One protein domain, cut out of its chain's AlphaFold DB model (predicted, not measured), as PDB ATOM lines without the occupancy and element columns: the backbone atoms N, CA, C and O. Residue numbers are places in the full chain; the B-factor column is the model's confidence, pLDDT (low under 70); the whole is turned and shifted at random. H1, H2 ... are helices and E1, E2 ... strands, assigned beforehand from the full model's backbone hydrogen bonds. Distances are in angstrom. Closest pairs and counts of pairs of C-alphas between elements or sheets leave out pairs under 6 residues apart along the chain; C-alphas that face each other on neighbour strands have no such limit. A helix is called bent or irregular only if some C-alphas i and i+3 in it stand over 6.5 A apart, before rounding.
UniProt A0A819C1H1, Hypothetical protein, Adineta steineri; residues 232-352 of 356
ATOM      1  N   ALA A 232     146.538 158.545 171.029       81.44
ATOM      2  CA  ALA A 232     146.305 159.729 170.207       81.44
ATOM      3  C   ALA A 232     145.551 160.799 171.004       81.44
ATOM      4  O   ALA A 232     144.444 160.567 171.490       81.44
ATOM      5  N   LEU A 233     146.117 162.006 171.074       84.19
ATOM      6  CA  LEU A 233     145.432 163.180 171.611       84.19
ATOM      7  C   LEU A 233     145.030 164.110 170.464       84.19
ATOM      8  O   LEU A 233     145.880 164.687 169.782       84.19
ATOM      9  N   ILE A 234     143.722 164.272 170.275       85.12
ATOM     10  CA  ILE A 234     143.140 165.165 169.274       85.12
ATOM     11  C   ILE A 234     142.715 166.452 169.971       85.12
ATOM     12  O   ILE A 234     141.792 166.447 170.788       85.12
ATOM     13  N   ILE A 235     143.362 167.559 169.613       87.38
ATOM     14  CA  ILE A 235     143.010 168.888 170.111       87.38
ATOM     15  C   ILE A 235     142.417 169.686 168.957       87.38
ATOM     16  O   ILE A 235     143.103 169.960 167.970       87.38
ATOM     17  N   GLU A 236     141.156 170.088 169.094       86.06
ATOM     18  CA  GLU A 236     140.512 170.993 168.143       86.06
ATOM     19  C   GLU A 236     140.316 172.362 168.784       86.06
ATOM     20  O   GLU A 236     139.649 172.484 169.810       86.06
ATOM     21  N   VAL A 237     140.873 173.396 168.155       87.88
ATOM     22  CA  VAL A 237     140.735 174.778 168.626       87.88
ATOM     23  C   VAL A 237     139.708 175.516 167.774       87.88
ATOM     24  O   VAL A 237     139.815 175.516 166.546       87.88
ATOM     25  N   ALA A 238     138.741 176.173 168.418       88.19
ATOM     26  CA  ALA A 238     137.754 177.043 167.785       88.19
ATOM     27  C   ALA A 238     137.727 178.426 168.443       88.19
ATOM     28  O   ALA A 238     137.976 178.555 169.640       88.19
ATOM     29  N   VAL A 239     137.372 179.450 167.663       88.75
ATOM     30  CA  VAL A 239     137.114 180.804 168.169       88.75
ATOM     31  C   VAL A 239     135.608 181.066 168.145       88.75
ATOM     32  O   VAL A 239     134.941 180.684 167.186       88.75
ATOM     33  N   SER A 240     135.060 181.662 169.204       88.25
ATOM     34  CA  SER A 240     133.630 181.987 169.314       88.25
ATOM     35  C   SER A 240     133.412 183.320 170.022       88.25
ATOM     36  O   SER A 240     134.219 183.745 170.842       88.25
ATOM     37  N   TRP A 241     132.270 183.962 169.789       87.00
ATOM     38  CA  TRP A 241     131.764 184.991 170.699       87.00
ATOM     39  C   TRP A 241     131.542 184.407 172.100       87.00
ATOM     40  O   TRP A 241     131.128 183.249 172.220       87.00
ATOM     41  N   PHE A 242     131.766 185.210 173.147       83.69
ATOM     42  CA  PHE A 242     131.695 184.768 174.547       83.69
ATOM     43  C   PHE A 242     130.359 184.097 174.908       83.69
ATOM     44  O   PHE A 242     130.333 183.077 175.591       83.69
ATOM     45  N   THR A 243     129.240 184.617 174.387       87.69
ATOM     46  CA  THR A 243     127.889 184.073 174.620       87.69
ATOM     47  C   THR A 243     127.656 182.713 173.963       87.69
ATOM     48  O   THR A 243     126.710 182.018 174.321       87.69
ATOM     49  N   GLY A 244     128.485 182.341 172.986       87.12
ATOM     50  CA  GLY A 244     128.371 181.106 172.216       87.12
ATOM     51  C   GLY A 244     129.403 180.040 172.575       87.12
ATOM     52  O   GLY A 244     129.360 178.963 171.990       87.12
ATOM     53  N   MET A 245     130.321 180.305 173.512       90.69
ATOM     54  CA  MET A 245     131.461 179.416 173.770       90.69
ATOM     55  C   MET A 245     131.044 178.013 174.231       90.69
ATOM     56  O   MET A 245     131.540 177.028 173.690       90.69
ATOM     57  N   GLU A 246     130.108 177.909 175.179       90.38
ATOM     58  CA  GLU A 246     129.599 176.614 175.667       90.38
ATOM     59  C   GLU A 246     128.909 175.830 174.546       90.38
ATOM     60  O   GLU A 246     129.227 174.668 174.298       90.38
ATOM     61  N   ARG A 247     128.044 176.508 173.781       87.81
ATOM     62  CA  ARG A 247     127.362 175.917 172.625       87.81
ATOM     63  C   ARG A 247     128.359 175.419 171.579       87.81
ATOM     64  O   ARG A 247     128.173 174.339 171.026       87.81
ATOM     65  N   GLN A 248     129.408 176.190 171.300       88.50
ATOM     66  CA  GLN A 248     130.438 175.801 170.345       88.50
ATOM     67  C   GLN A 248     131.214 174.576 170.841       88.50
ATOM     68  O   GLN A 248     131.482 173.669 170.055       88.50
ATOM     69  N   MET A 249     131.519 174.511 172.138       90.19
ATOM     70  CA  MET A 249     132.180 173.360 172.755       90.19
ATOM     71  C   MET A 249     131.332 172.089 172.617       90.19
ATOM     72  O   MET A 249     131.857 171.045 172.221       90.19
ATOM     73  N   ASP A 250     130.021 172.183 172.844       87.19
ATOM     74  CA  ASP A 250     129.091 171.067 172.656       87.19
ATOM     75  C   ASP A 250     128.993 170.633 171.191       87.19
ATOM     76  O   ASP A 250     129.001 169.437 170.899       87.19
ATOM     77  N   ILE A 251     128.943 171.580 170.247       85.38
ATOM     78  CA  ILE A 251     128.946 171.273 168.809       85.38
ATOM     79  C   ILE A 251     130.209 170.485 168.439       85.38
ATOM     80  O   ILE A 251     130.112 169.456 167.766       85.38
ATOM     81  N   LYS A 252     131.386 170.921 168.908       85.94
ATOM     82  CA  LYS A 252     132.649 170.213 168.656       85.94
ATOM     83  C   LYS A 252     132.656 168.828 169.297       85.94
ATOM     84  O   LYS A 252     132.885 167.843 168.602       85.94
ATOM     85  N   ARG A 253     132.323 168.716 170.586       87.31
ATOM     86  CA  ARG A 253     132.249 167.422 171.285       87.31
ATOM     87  C   ARG A 253     131.329 166.446 170.561       87.31
ATOM     88  O   ARG A 253     131.696 165.296 170.350       87.31
ATOM     89  N   ASN A 254     130.162 166.898 170.127       81.94
ATOM     90  CA  ASN A 254     129.220 166.027 169.444       81.94
ATOM     91  C   ASN A 254     129.696 165.590 168.052       81.94
ATOM     92  O   ASN A 254     129.519 164.422 167.697       81.94
ATOM     93  N   ARG A 255     130.344 166.484 167.294       79.38
ATOM     94  CA  ARG A 255     130.917 166.160 165.979       79.38
ATOM     95  C   ARG A 255     131.945 165.029 166.068       79.38
ATOM     96  O   ARG A 255     131.979 164.168 165.198       79.38
ATOM     97  N   TYR A 256     132.754 165.002 167.123       75.62
ATOM     98  CA  TYR A 256     133.825 164.010 167.259       75.62
ATOM     99  C   TYR A 256     133.426 162.767 168.060       75.62
ATOM    100  O   TYR A 256     133.968 161.697 167.795       75.62
ATOM    101  N   CYS A 257     132.468 162.869 168.989       78.69
ATOM    102  CA  CYS A 257     132.108 161.760 169.881       78.69
ATOM    103  C   CYS A 257     130.782 161.068 169.534       78.69
ATOM    104  O   CYS A 257     130.559 159.942 169.976       78.69
ATOM    105  N   VAL A 258     129.881 161.719 168.789       72.19
ATOM    106  CA  VAL A 258     128.535 161.185 168.520       72.19
ATOM    107  C   VAL A 258     128.341 160.892 167.037       72.19
ATOM    108  O   VAL A 258     127.922 159.782 166.708       72.19
ATOM    109  N   ASN A 259     128.660 161.841 166.146       65.69
ATOM    110  CA  ASN A 259     128.498 161.666 164.697       65.69
ATOM    111  C   ASN A 259     129.285 162.722 163.894       65.69
ATOM    112  O   ASN A 259     129.007 163.917 164.007       65.69
ATOM    113  N   GLY A 260     130.230 162.281 163.057       56.62
ATOM    114  CA  GLY A 260     131.096 163.168 162.268       56.62
ATOM    115  C   GLY A 260     130.464 163.735 160.996       56.62
ATOM    116  O   GLY A 260     131.039 164.640 160.395       56.62
ATOM    117  N   ASN A 261     129.300 163.228 160.581       56.41
ATOM    118  CA  ASN A 261     128.795 163.416 159.218       56.41
ATOM    119  C   ASN A 261     127.523 164.277 159.117       56.41
ATOM    120  O   ASN A 261     126.795 164.201 158.129       56.41
ATOM    121  N   TRP A 262     127.209 165.069 160.147       55.41
ATOM    122  CA  TRP A 262     125.962 165.834 160.186       55.41
ATOM    123  C   TRP A 262     126.175 167.294 159.761       55.41
ATOM    124  O   TRP A 262     126.680 168.113 160.529       55.41
ATOM    125  N   GLU A 263     125.771 167.614 158.529       58.75
ATOM    126  CA  GLU A 263     125.778 168.976 157.967       58.75
ATOM    127  C   GLU A 263     124.682 169.890 158.566       58.75
ATOM    128  O   GLU A 263     124.709 171.101 158.365       58.75
ATOM    129  N   GLU A 264     123.725 169.355 159.337       55.69
ATOM    130  CA  GLU A 264     122.645 170.144 159.952       55.69
ATOM    131  C   GLU A 264     122.994 170.584 161.390       55.69
ATOM    132  O   GLU A 264     122.746 169.890 162.376       55.69
ATOM    133  N   GLU A 265     123.535 171.794 161.523       57.41
ATOM    134  CA  GLU A 265     124.024 172.439 162.758       57.41
ATOM    135  C   GLU A 265     123.014 172.678 163.913       57.41
ATOM    136  O   GLU A 265     123.340 173.411 164.848       57.41
ATOM    137  N   LEU A 266     121.786 172.136 163.919       56.84
ATOM    138  CA  LEU A 266     120.730 172.721 164.776       56.84
ATOM    139  C   LEU A 266     119.839 171.793 165.614       56.84
ATOM    140  O   LEU A 266     119.065 172.319 166.413       56.84
ATOM    141  N   LYS A 267     119.927 170.459 165.525       61.50
ATOM    142  CA  LYS A 267     119.106 169.577 166.383       61.50
ATOM    143  C   LYS A 267     119.961 168.707 167.299       61.50
ATOM    144  O   LYS A 267     120.393 167.625 166.923       61.50
ATOM    145  N   LEU A 268     120.170 169.205 168.516       60.31
ATOM    146  CA  LEU A 268     120.679 168.433 169.649       60.31
ATOM    147  C   LEU A 268     119.531 167.627 170.292       60.31
ATOM    148  O   LEU A 268     118.443 168.188 170.450       60.31
ATOM    149  N   PRO A 269     119.750 166.362 170.711       67.31
ATOM    150  CA  PRO A 269     120.987 165.582 170.595       67.31
ATOM    151  C   PRO A 269     121.179 164.982 169.190       67.31
ATOM    152  O   PRO A 269     120.211 164.623 168.520       67.31
ATOM    153  N   TYR A 270     122.435 164.845 168.757       60.16
ATOM    154  CA  TYR A 270     122.753 164.225 167.468       60.16
ATOM    155  C   TYR A 270     122.437 162.718 167.483       60.16
ATOM    156  O   TYR A 270     122.677 162.057 168.497       60.16
ATOM    157  N   PRO A 271     121.944 162.142 166.372       57.72
ATOM    158  CA  PRO A 271     121.817 160.694 166.245       57.72
ATOM    159  C   PRO A 271     123.207 160.045 166.207       57.72
ATOM    160  O   PRO A 271     124.117 160.576 165.568       57.72
ATOM    161  N   HIS A 272     123.373 158.887 166.852       62.03
ATOM    162  CA  HIS A 272     124.628 158.128 166.813       62.03
ATOM    163  C   HIS A 272     125.020 157.772 165.368       62.03
ATOM    164  O   HIS A 272     124.186 157.288 164.603       62.03
ATOM    165  N   GLY A 273     126.287 157.978 165.007       68.06
ATOM    166  CA  GLY A 273     126.838 157.609 163.703       68.06
ATOM    167  C   GLY A 273     128.329 157.294 163.771       68.06
ATOM    168  O   GLY A 273     128.922 157.268 164.853       68.06
ATOM    169  N   ASP A 274     128.929 157.047 162.609       69.81
ATOM    170  CA  ASP A 274     130.374 156.870 162.511       69.81
ATOM    171  C   ASP A 274     131.074 158.181 162.891       69.81
ATOM    172  O   ASP A 274     130.687 159.280 162.475       69.81
ATOM    173  N   ASN A 275     132.079 158.074 163.753       78.31
ATOM    174  CA  ASN A 275     132.856 159.211 164.218       78.31
ATOM    175  C   ASN A 275     134.343 158.845 164.255       78.31
ATOM    176  O   ASN A 275     134.702 157.683 164.458       78.31
ATOM    177  N   LEU A 276     135.193 159.851 164.035       74.38
ATOM    178  CA  LEU A 276     136.648 159.697 163.933       74.38
ATOM    179  C   LEU A 276     137.240 158.998 165.164       74.38
ATOM    180  O   LEU A 276     138.156 158.189 165.046       74.38
ATOM    181  N   LEU A 277     136.695 159.297 166.345       83.19
ATOM    182  CA  LEU A 277     137.152 158.723 167.603       83.19
ATOM    183  C   LEU A 277     136.951 157.203 167.617       83.19
ATOM    184  O   LEU A 277     137.877 156.464 167.935       83.19
ATOM    185  N   ARG A 278     135.781 156.727 167.179       84.19
ATOM    186  CA  ARG A 278     135.470 155.298 167.075       84.19
ATOM    187  C   ARG A 278     136.325 154.588 166.026       84.19
ATOM    188  O   ARG A 278     136.721 153.451 166.256       84.19
ATOM    189  N   GLU A 279     136.610 155.233 164.898       83.62
ATOM    190  CA  GLU A 279     137.460 154.662 163.845       83.62
ATOM    191  C   GLU A 279     138.897 154.444 164.344       83.62
ATOM    192  O   GLU A 279     139.436 153.336 164.247       83.62
ATOM    193  N   LEU A 280     139.487 155.463 164.972       81.75
ATOM    194  CA  LEU A 280     140.823 155.373 165.559       81.75
ATOM    195  C   LEU A 280     140.870 154.347 166.705       81.75
ATOM    196  O   LEU A 280     141.759 153.497 166.731       81.75
ATOM    197  N   GLN A 281     139.863 154.336 167.584       86.12
ATOM    198  CA  GLN A 281     139.743 153.326 168.642       86.12
ATOM    199  C   GLN A 281     139.618 151.903 168.087       86.12
ATOM    200  O   GLN A 281     140.244 150.976 168.598       86.12
ATOM    201  N   SER A 282     138.852 151.711 167.008       85.38
ATOM    202  CA  SER A 282     138.723 150.403 166.350       85.38
ATOM    203  C   SER A 282     140.026 149.926 165.704       85.38
ATOM    204  O   SER A 282     140.229 148.722 165.555       85.38
ATOM    205  N   SER A 283     140.926 150.859 165.387       83.31
ATOM    206  CA  SER A 283     142.267 150.584 164.867       83.31
ATOM    207  C   SER A 283     143.284 150.257 165.970       83.31
ATOM    208  O   SER A 283     144.449 150.019 165.666       83.31
ATOM    209  N   GLY A 284     142.860 150.226 167.239       85.31
ATOM    210  CA  GLY A 284     143.702 149.878 168.386       85.31
ATOM    211  C   GLY A 284     144.338 151.066 169.109       85.31
ATOM    212  O   GLY A 284     145.154 150.843 170.002       85.31
ATOM    213  N   TRP A 285     143.967 152.302 168.757       84.69
ATOM    214  CA  TRP A 285     144.483 153.503 169.412       84.69
ATOM    215  C   TRP A 285     143.683 153.847 170.669       84.69
ATOM    216  O   TRP A 285     142.454 153.751 170.683       84.69
ATOM    217  N   ASP A 286     144.365 154.327 171.706       84.06
ATOM    218  CA  ASP A 286     143.718 154.990 172.836       84.06
ATOM    219  C   ASP A 286     143.558 156.480 172.522       84.06
ATOM    220  O   ASP A 286     144.528 157.235 172.479       84.06
ATOM    221  N   VAL A 287     142.336 156.898 172.205       86.31
ATOM    222  CA  VAL A 287     142.074 158.218 171.621       86.31
ATOM    223  C   VAL A 287     141.366 159.102 172.628       86.31
ATOM    224  O   VAL A 287     140.249 158.802 173.051       86.31
ATOM    225  N   THR A 288     141.972 160.248 172.928       87.75
ATOM    226  CA  THR A 288     141.360 161.308 173.731       87.75
ATOM    227  C   THR A 288     141.084 162.531 172.862       87.75
ATOM    228  O   THR A 288     141.944 162.976 172.103       87.75
ATOM    229  N   PHE A 289     139.876 163.090 172.964       89.12
ATOM    230  CA  PHE A 289     139.472 164.302 172.247       89.12
ATOM    231  C   PHE A 289     139.253 165.462 173.218       89.12
ATOM    232  O   PHE A 289     138.461 165.349 174.157       89.12
ATOM    233  N   LEU A 290     139.915 166.589 172.955       91.44
ATOM    234  CA  LEU A 290     139.844 167.797 173.767       91.44
ATOM    235  C   LEU A 290     139.457 169.011 172.900       91.44
ATOM    236  O   LEU A 290     140.316 169.583 172.221       91.44
ATOM    237  N   PRO A 291     138.179 169.435 172.913       92.12
ATOM    238  CA  PRO A 291     137.772 170.668 172.260       92.12
ATOM    239  C   PRO A 291     138.203 171.876 173.103       92.12
ATOM    240  O   PRO A 291     137.875 171.973 174.285       92.12
ATOM    241  N   ILE A 292     138.897 172.826 172.484       91.88
ATOM    242  CA  ILE A 292     139.304 174.094 173.095       91.88
ATOM    243  C   ILE A 292     138.570 175.222 172.373       91.88
ATOM    244  O   ILE A 292     138.788 175.463 171.188       91.88
ATOM    245  N   VAL A 293     137.704 175.938 173.089       91.56
ATOM    246  CA  VAL A 293     137.023 177.123 172.556       91.56
ATOM    247  C   VAL A 293     137.608 178.368 173.206       91.56
ATOM    248  O   VAL A 293     137.559 178.517 174.425       91.56
ATOM    249  N   ILE A 294     138.154 179.252 172.378       91.31
ATOM    250  CA  ILE A 294     138.710 180.543 172.778       91.31
ATOM    251  C   ILE A 294     137.704 181.621 172.392       91.31
ATOM    252  O   ILE A 294     137.174 181.634 171.281       91.31
ATOM    253  N   GLY A 295     137.409 182.526 173.310       90.62
ATOM    254  CA  GLY A 295     136.547 183.650 173.017       90.62
ATOM    255  C   GLY A 295     137.229 184.643 172.076       90.62
ATOM    256  O   GLY A 295     138.457 184.705 171.990       90.62
ATOM    257  N   ALA A 296     136.447 185.442 171.356       87.12
ATOM    258  CA  ALA A 296     136.968 186.425 170.406       87.12
ATOM    259  C   ALA A 296     137.910 187.465 171.055       87.12
ATOM    260  O   ALA A 296     138.707 188.085 170.351       87.12
ATOM    261  N   THR A 297     137.849 187.648 172.381       90.12
ATOM    262  CA  THR A 297     138.757 188.527 173.136       90.12
ATOM    263  C   THR A 297     139.901 187.780 173.838       90.12
ATOM    264  O   THR A 297     140.678 188.394 174.567       90.12
ATOM    265  N   GLY A 298     140.066 186.480 173.569       86.44
ATOM    266  CA  GLY A 298     141.110 185.627 174.144       86.44
ATOM    267  C   GLY A 298     140.729 184.964 175.472       86.44
ATOM    268  O   GLY A 298     141.574 184.335 176.105       86.44
ATOM    269  N   GLU A 299     139.481 185.099 175.910       89.88
ATOM    270  CA  GLU A 299     138.955 184.447 177.101       89.88
ATOM    271  C   GLU A 299     138.845 182.925 176.918       89.88
ATOM    272  O   GLU A 299     138.604 182.419 175.822       89.88
ATOM    273  N   LEU A 300     139.014 182.181 178.008       90.62
ATOM    274  CA  LEU A 300     138.814 180.733 178.064       90.62
ATOM    275  C   LEU A 300     137.700 180.434 179.063       90.62
ATOM    276  O   LEU A 300     137.542 181.156 180.052       90.62
ATOM    277  N   LEU A 301     136.947 179.354 178.841       88.62
ATOM    278  CA  LEU A 301     136.033 178.860 179.868       88.62
ATOM    279  C   LEU A 301     136.865 178.387 181.067       88.62
ATOM    280  O   LEU A 301     137.913 177.765 180.899       88.62
ATOM    281  N   SER A 302     136.393 178.653 182.285       87.50
ATOM    282  CA  SER A 302     137.108 178.284 183.518       87.50
ATOM    283  C   SER A 302     137.444 176.790 183.584       87.50
ATOM    284  O   SER A 302     138.517 176.413 184.048       87.50
ATOM    285  N   GLN A 303     136.555 175.951 183.051       89.56
ATOM    286  CA  GLN A 303     136.715 174.499 182.986       89.56
ATOM    287  C   GLN A 303     137.763 174.048 181.957       89.56
ATOM    288  O   GLN A 303     138.287 172.944 182.070       89.56
ATOM    289  N   THR A 304     138.086 174.868 180.952       86.50
ATOM    290  CA  THR A 304     139.016 174.485 179.879       86.50
ATOM    291  C   THR A 304     140.425 174.271 180.417       86.50
ATOM    292  O   THR A 304     141.072 173.301 180.043       86.50
ATOM    293  N   THR A 305     140.892 175.117 181.338       83.44
ATOM    294  CA  THR A 305     142.221 174.960 181.953       83.44
ATOM    295  C   THR A 305     142.316 173.670 182.764       83.44
ATOM    296  O   THR A 305     143.305 172.951 182.649       83.44
ATOM    297  N   GLU A 306     141.278 173.347 183.540       86.00
ATOM    298  CA  GLU A 306     141.208 172.100 184.309       86.00
ATOM    299  C   GLU A 306     141.161 170.882 183.382       86.00
ATOM    300  O   GLU A 306     141.905 169.932 183.590       86.00
ATOM    301  N   GLN A 307     140.364 170.923 182.311       86.44
ATOM    302  CA  GLN A 307     140.300 169.840 181.326       86.44
ATOM    303  C   GLN A 307     141.631 169.637 180.601       86.44
ATOM    304  O   GLN A 307     142.051 168.495 180.433       86.44
ATOM    305  N   ILE A 308     142.312 170.719 180.207       83.88
ATOM    306  CA  ILE A 308     143.660 170.655 179.630       83.88
ATOM    307  C   ILE A 308     144.608 170.013 180.635       83.88
ATOM    308  O   ILE A 308     145.331 169.097 180.273       83.88
ATOM    309  N   GLN A 309     144.583 170.444 181.894       80.88
ATOM    310  CA  GLN A 309     145.462 169.895 182.915       80.88
ATOM    311  C   GLN A 309     145.165 168.416 183.184       80.88
ATOM    312  O   GLN A 309     146.091 167.626 183.211       80.88
ATOM    313  N   VAL A 310     143.903 168.011 183.322       85.75
ATOM    314  CA  VAL A 310     143.517 166.604 183.524       85.75
ATOM    315  C   VAL A 310     143.900 165.743 182.319       85.75
ATOM    316  O   VAL A 310     144.376 164.629 182.502       85.75
ATOM    317  N   THR A 311     143.733 166.263 181.103       84.19
ATOM    318  CA  THR A 311     144.032 165.530 179.863       84.19
ATOM    319  C   THR A 311     145.533 165.450 179.582       84.19
ATOM    320  O   THR A 311     146.003 164.446 179.065       84.19
ATOM    321  N   LEU A 312     146.289 166.507 179.900       79.19
ATOM    322  CA  LEU A 312     147.737 166.577 179.687       79.19
ATOM    323  C   LEU A 312     148.552 166.062 180.869       79.19
ATOM    324  O   LEU A 312     149.721 165.741 180.674       79.19
ATOM    325  N   ASN A 313     147.963 165.940 182.062       71.75
ATOM    326  CA  ASN A 313     148.539 165.207 183.189       71.75
ATOM    327  C   ASN A 313     148.506 163.695 182.906       71.75
ATOM    328  O   ASN A 313     148.104 162.916 183.771       71.75
ATOM    329  N   PHE A 314     148.964 163.287 181.717       61.56
ATOM    330  CA  PHE A 314     149.602 161.997 181.531       61.56
ATOM    331  C   PHE A 314     150.566 161.849 182.693       61.56
ATOM    332  O   PHE A 314     151.532 162.602 182.855       61.56
ATOM    333  N   THR A 315     150.171 160.985 183.611       49.50
ATOM    334  CA  THR A 315     150.896 160.749 184.839       49.50
ATOM    335  C   THR A 315     152.312 160.364 184.443       49.50
ATOM    336  O   THR A 315     152.496 159.587 183.513       49.50
ATOM    337  N   SER A 316     153.335 160.819 185.170       49.44
ATOM    338  CA  SER A 316     154.731 160.390 184.955       49.44
ATOM    339  C   SER A 316     154.933 158.858 185.008       49.44
ATOM    340  O   SER A 316     156.031 158.367 184.786       49.44
ATOM    341  N   GLN A 317     153.874 158.097 185.306       50.34
ATOM    342  CA  GLN A 317     153.793 156.641 185.245       50.34
ATOM    343  C   GLN A 317     153.510 156.068 183.844       50.34
ATOM    344  O   GLN A 317     153.715 154.874 183.658       50.34
ATOM    345  N   ASP A 318     153.063 156.876 182.877       55.38
ATOM    346  CA  ASP A 318     152.755 156.426 181.506       55.38
ATOM    347  C   ASP A 318     153.993 156.418 180.592       55.38
ATOM    348  O   ASP A 318     153.939 156.006 179.433       55.38
ATOM    349  N   PHE A 319     155.143 156.836 181.122       51.62
ATOM    350  CA  PHE A 319     156.426 156.700 180.456       51.62
ATOM    351  C   PHE A 319     156.840 155.226 180.485       51.62
ATOM    352  O   PHE A 319     156.925 154.604 181.546       51.62
ATOM    353  N   ASN A 320     157.119 154.653 179.309       54.25
ATOM    354  CA  ASN A 320     157.766 153.343 179.226       54.25
ATOM    355  C   ASN A 320     159.076 153.361 180.035       54.25
ATOM    356  O   ASN A 320     159.665 154.421 180.231       54.25
ATOM    357  N   ASN A 321     159.571 152.190 180.456       52.62
ATOM    358  CA  ASN A 321     160.810 152.055 181.250       52.62
ATOM    359  C   ASN A 321     162.046 152.754 180.634       52.62
ATOM    360  O   ASN A 321     163.033 152.970 181.331       52.62
ATOM    361  N   ASP A 322     161.975 153.126 179.355       62.25
ATOM    362  CA  ASP A 322     163.011 153.845 178.612       62.25
ATOM    363  C   ASP A 322     162.841 155.384 178.659       62.25
ATOM    364  O   ASP A 322     163.547 156.105 177.958       62.25
ATOM    365  N   GLY A 323     161.878 155.904 179.433       55.59
ATOM    366  CA  GLY A 323     161.577 157.337 179.548       55.59
ATOM    367  C   GLY A 323     160.974 157.958 178.283       55.59
ATOM    368  O   GLY A 323     160.897 159.177 178.172       55.59
ATOM    369  N   LYS A 324     160.565 157.142 177.304       52.38
ATOM    370  CA  LYS A 324     160.059 157.616 176.013       52.38
ATOM    371  C   LYS A 324     158.548 157.452 175.931       52.38
ATOM    372  O   LYS A 324     158.030 156.334 175.941       52.38
ATOM    373  N   LEU A 325     157.862 158.583 175.837       53.31
ATOM    374  CA  LEU A 325     156.444 158.660 175.533       53.31
ATOM    375  C   LEU A 325     156.297 158.917 174.026       53.31
ATOM    376  O   LEU A 325     156.660 159.990 173.545       53.31
ATOM    377  N   ASP A 326     155.784 157.944 173.275       56.56
ATOM    378  CA  ASP A 326     155.436 158.135 171.862       56.56
ATOM    379  C   ASP A 326     154.021 158.737 171.779       56.56
ATOM    380  O   ASP A 326     153.059 158.069 171.409       56.56
ATOM    381  N   VAL A 327     153.875 160.002 172.194       57.16
ATOM    382  CA  VAL A 327     152.617 160.749 172.038       57.16
ATOM    383  C   VAL A 327     152.661 161.555 170.752       57.16
ATOM    384  O   VAL A 327     153.445 162.493 170.601       57.16
ATOM    385  N   ILE A 328     151.754 161.218 169.839       57.72
ATOM    386  CA  ILE A 328     151.483 162.029 168.658       57.72
ATOM    387  C   ILE A 328     150.437 163.069 169.054       57.72
ATOM    388  O   ILE A 328     149.251 162.765 169.206       57.72
ATOM    389  N   VAL A 329     150.878 164.317 169.220       59.72
ATOM    390  CA  VAL A 329     149.960 165.445 169.408       59.72
ATOM    391  C   VAL A 329     149.513 165.921 168.033       59.72
ATOM    392  O   VAL A 329     150.303 166.493 167.278       59.72
ATOM    393  N   ILE A 330     148.238 165.704 167.712       57.56
ATOM    394  CA  ILE A 330     147.626 166.251 166.501       57.56
ATOM    395  C   ILE A 330     146.886 167.523 166.901       57.56
ATOM    396  O   ILE A 330     145.767 167.487 167.418       57.56
ATOM    397  N   VAL A 331     147.529 168.668 166.666       61.69
ATOM    398  CA  VAL A 331     146.889 169.971 166.860       61.69
ATOM    399  C   VAL A 331     146.156 170.334 165.579       61.69
ATOM    400  O   VAL A 331     146.784 170.565 164.546       61.69
ATOM    401  N   ILE A 332     144.828 170.396 165.654       58.84
ATOM    402  CA  ILE A 332     143.966 170.851 164.567       58.84
ATOM    403  C   ILE A 332     143.465 172.247 164.938       58.84
ATOM    404  O   ILE A 332     142.504 172.418 165.689       58.84
ATOM    405  N   VAL A 333     144.134 173.275 164.418       54.81
ATOM    406  CA  VAL A 333     143.655 174.656 164.558       54.81
ATOM    407  C   VAL A 333     142.666 174.923 163.433       54.81
ATOM    408  O   VAL A 333     143.065 174.922 162.270       54.81
ATOM    409  N   ILE A 334     141.393 175.151 163.767       54.44
ATOM    410  CA  ILE A 334     140.373 175.579 162.806       54.44
ATOM    411  C   ILE A 334     139.957 177.000 163.171       54.44
ATOM    412  O   ILE A 334     139.159 177.236 164.076       54.44
ATOM    413  N   VAL A 335     140.500 177.967 162.433       49.62
ATOM    414  CA  VAL A 335     140.037 179.354 162.509       49.62
ATOM    415  C   VAL A 335     138.740 179.449 161.711       49.62
ATOM    416  O   VAL A 335     138.763 179.311 160.490       49.62
ATOM    417  N   ILE A 336     137.615 179.634 162.402       48.94
ATOM    418  CA  ILE A 336     136.322 179.933 161.782       48.94
ATOM    419  C   ILE A 336     136.117 181.439 161.916       48.94
ATOM    420  O   ILE A 336     135.933 181.936 163.022       48.94
ATOM    421  N   ASP A 337     136.211 182.152 160.797       41.53
ATOM    422  CA  ASP A 337     135.699 183.520 160.686       41.53
ATOM    423  C   ASP A 337     134.173 183.439 160.489       41.53
ATOM    424  O   ASP A 337     133.702 182.504 159.831       41.53
ATOM    425  N   ASP A 338     133.407 184.391 161.032       44.28
ATOM    426  CA  ASP A 338     131.928 184.421 161.001       44.28
ATOM    427  C   ASP A 338     131.366 184.350 159.561       44.28
ATOM    428  O   ASP A 338     130.211 183.990 159.335       44.28
ATOM    429  N   ASP A 339     132.207 184.610 158.560       44.19
ATOM    430  CA  ASP A 339     131.897 184.489 157.138       44.19
ATOM    431  C   ASP A 339     131.987 183.057 156.557       44.19
ATOM    432  O   ASP A 339     131.764 182.890 155.352       44.19
ATOM    433  N   LEU A 340     132.337 182.023 157.340       46.06
ATOM    434  CA  LEU A 340     132.503 180.613 156.908       46.06
ATOM    435  C   LEU A 340     133.431 180.414 155.680       46.06
ATOM    436  O   LEU A 340     133.481 179.333 155.091       46.06
ATOM    437  N   ASN A 341     134.167 181.447 155.251       38.88
ATOM    438  CA  ASN A 341     134.799 181.500 153.926       38.88
ATOM    439  C   ASN A 341     136.257 181.016 153.906       38.88
ATOM    440  O   ASN A 341     136.851 180.924 152.829       38.88
ATOM    441  N   SER A 342     136.841 180.668 155.052       35.81
ATOM    442  CA  SER A 342     138.190 180.105 155.098       35.81
ATOM    443  C   SER A 342     138.359 179.158 156.276       35.81
ATOM    444  O   SER A 342     138.445 179.593 157.415       35.81
ATOM    445  N   ILE A 343     138.468 177.864 155.974       39.25
ATOM    446  CA  ILE A 343     138.997 176.860 156.895       39.25
ATOM    447  C   ILE A 343     140.489 176.743 156.580       39.25
ATOM    448  O   ILE A 343     140.875 176.174 155.557       39.25
ATOM    449  N   GLY A 344     141.337 177.314 157.431       37.44
ATOM    450  CA  GLY A 344     142.756 176.975 157.447       37.44
ATOM    451  C   GLY A 344     142.947 175.773 158.358       37.44
ATOM    452  O   GLY A 344     142.823 175.935 159.562       37.44
ATOM    453  N   ILE A 345     143.215 174.586 157.805       38.41
ATOM    454  CA  ILE A 345     143.651 173.434 158.605       38.41
ATOM    455  C   ILE A 345     145.172 173.500 158.672       38.41
ATOM    456  O   ILE A 345     145.846 173.291 157.662       38.41
ATOM    457  N   ILE A 346     145.712 173.795 159.849       41.66
ATOM    458  CA  ILE A 346     147.127 173.559 160.130       41.66
ATOM    459  C   ILE A 346     147.184 172.222 160.852       41.66
ATOM    460  O   ILE A 346     146.788 172.137 162.009       41.66
ATOM    461  N   LEU A 347     147.629 171.182 160.147       35.91
ATOM    462  CA  LEU A 347     148.036 169.932 160.775       35.91
ATOM    463  C   LEU A 347     149.491 170.107 161.178       35.91
ATOM    464  O   LEU A 347     150.360 170.211 160.311       35.91
ATOM    465  N   ASN A 348     149.746 170.172 162.478       38.91
ATOM    466  CA  ASN A 348     151.099 170.061 162.990       38.91
ATOM    467  C   ASN A 348     151.200 168.738 163.740       38.91
ATOM    468  O   ASN A 348     150.497 168.530 164.726       38.91
ATOM    469  N   THR A 349     152.026 167.836 163.223       40.50
ATOM    470  CA  THR A 349     152.431 166.618 163.919       40.50
ATOM    471  C   THR A 349     153.755 166.933 164.586       40.50
ATOM    472  O   THR A 349     154.766 167.106 163.901       40.50
ATOM    473  N   CYS A 350     153.747 167.059 165.905       42.75
ATOM    474  CA  CYS A 350     154.981 167.170 166.662       42.75
ATOM    475  C   CYS A 350     155.305 165.801 167.252       42.75
ATOM    476  O   CYS A 350     154.544 165.297 168.075       42.75
ATOM    477  N   ASP A 351     156.448 165.238 166.862       42.16
ATOM    478  CA  ASP A 351     157.077 164.152 167.611       42.16
ATOM    479  C   ASP A 351     157.716 164.778 168.855       42.16
ATOM    480  O   ASP A 351     158.879 165.193 168.860       42.16
ATOM    481  N   CYS A 352     156.917 164.949 169.904       40.97
ATOM    482  CA  CYS A 352     157.397 165.490 171.165       40.97
ATOM    483  C   CYS A 352     158.103 164.376 171.943       40.97
ATOM    484  O   CYS A 352     157.472 163.647 172.700       40.97
TER     485      CYS A 352
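Overview. This is residues 232 to 352 of the 356 residues of the protein "Hypothetical protein" of Adineta steineri (UniProt A0A819C1H1). A twisted sheet of four strands has helices gathered over its E2 edge on both faces: H1 and H2 cover one face, H3 the other, and the E3 and E4 hairpin at the opposite edge is bare of helices. From the link between H3 and E3, residues 317 to 323 stick out, and they make one end of the longest axis. The 121 printed residues hold three named helices and four named strands, in the order E1, H1, H2, E2, H3, E3, E4, and the class is mixed, helices and strands. The sheet runs E2, E1, E3, E4 and is mixed, with E2, E1 and E3 parallel and E4 antiparallel to E3. The whole is compact, with a radius of gyration of the C-alphas of 15.7 A, and spans 48 by 34 by 25 A.

Arrangement. E1, residues 232 to 240, is an inner strand of the sheet. H1, residues 242 to 257, is on the sheet at a height of 7.8 A, over E2, residues 286 to 295; it is only just not over E1 too, where 2 of its 16 C-alphas fall. It runs along the strands, at 16 degrees to E2 on the local plane, and its closest C-alphas to E2 are those of Phe 242 and Gly 295, 5.2 A apart. H2, residues 276 to 282, lies on the same face, over E2 and along it. H1 and H2 touch with residues 256 to 257 of H1 alone, at a shallow tilt of 32 degrees, the same way; the closest C-alphas are those of Tyr 256 and Leu 276, 6.1 A apart. E1, H1, H2 and E2 form a strand-helix-strand unit, two parallel neighbour strands with helices between, and its crossover is right-handed. E2 and E1 are parallel at 16 degrees, with N 234 and O 288 within hydrogen-bond range at 2.9 A. H3, residues 302 to 312, is on the opposite face at a height of 9.4 A, over E2, and only just along it at 28 degrees on the local plane; the closest C-alphas are those of Ile 292 and Thr 304, 6.8 A apart. H3 is apart from H1 and from H2. E3, residues 328 to 335, is parallel to E1 at 16 degrees, with N 332 and O 235 at 2.9 A. E2, H3 and E3 form a split unit, with E1 between its two strands, and its crossover is right-handed. E4, residues 344 to 351, forms a hairpin with E3, antiparallel at 163 degrees; C-alphas 330 and 349 face each other at 5.5 A, but no N and O across this pair are within hydrogen-bond range. Every O i to N i+4 pair is within range in H2, against 10 of 12 in H1 and 6 of 7 in H3.

Along the chain. E1 begins at C-alpha 232, (146.305, 159.729, 170.207), and is 25.6 A long. H1 is 23.5 A long and irregular: C-alphas 243 and 246 are 7.7 A apart. H2 is short, seven residues. E2 measures 29.5 A. H3 measures 16.3 A and begins at C-alpha 302, (137.108, 178.284, 183.518); it is neither bent nor irregular, but only just, with C-alphas 302 and 305 6.3 A apart. E3 and E4 are 21.7 A each, and E4 ends at C-alpha 351, (157.077, 164.152, 167.611).

Size, cuts and confidence. The two C-alphas farthest apart are those of Asn 321 and Asp 339, 49.7 A. The printed part has no cut. The links H1 to H2, 18 residues, and H3 to E3, 15 residues, are long. The mean pLDDT of the printed part is 70.5; residues 259 to 274 and 314 to 352 are under 70, and E4 has a mean of 40.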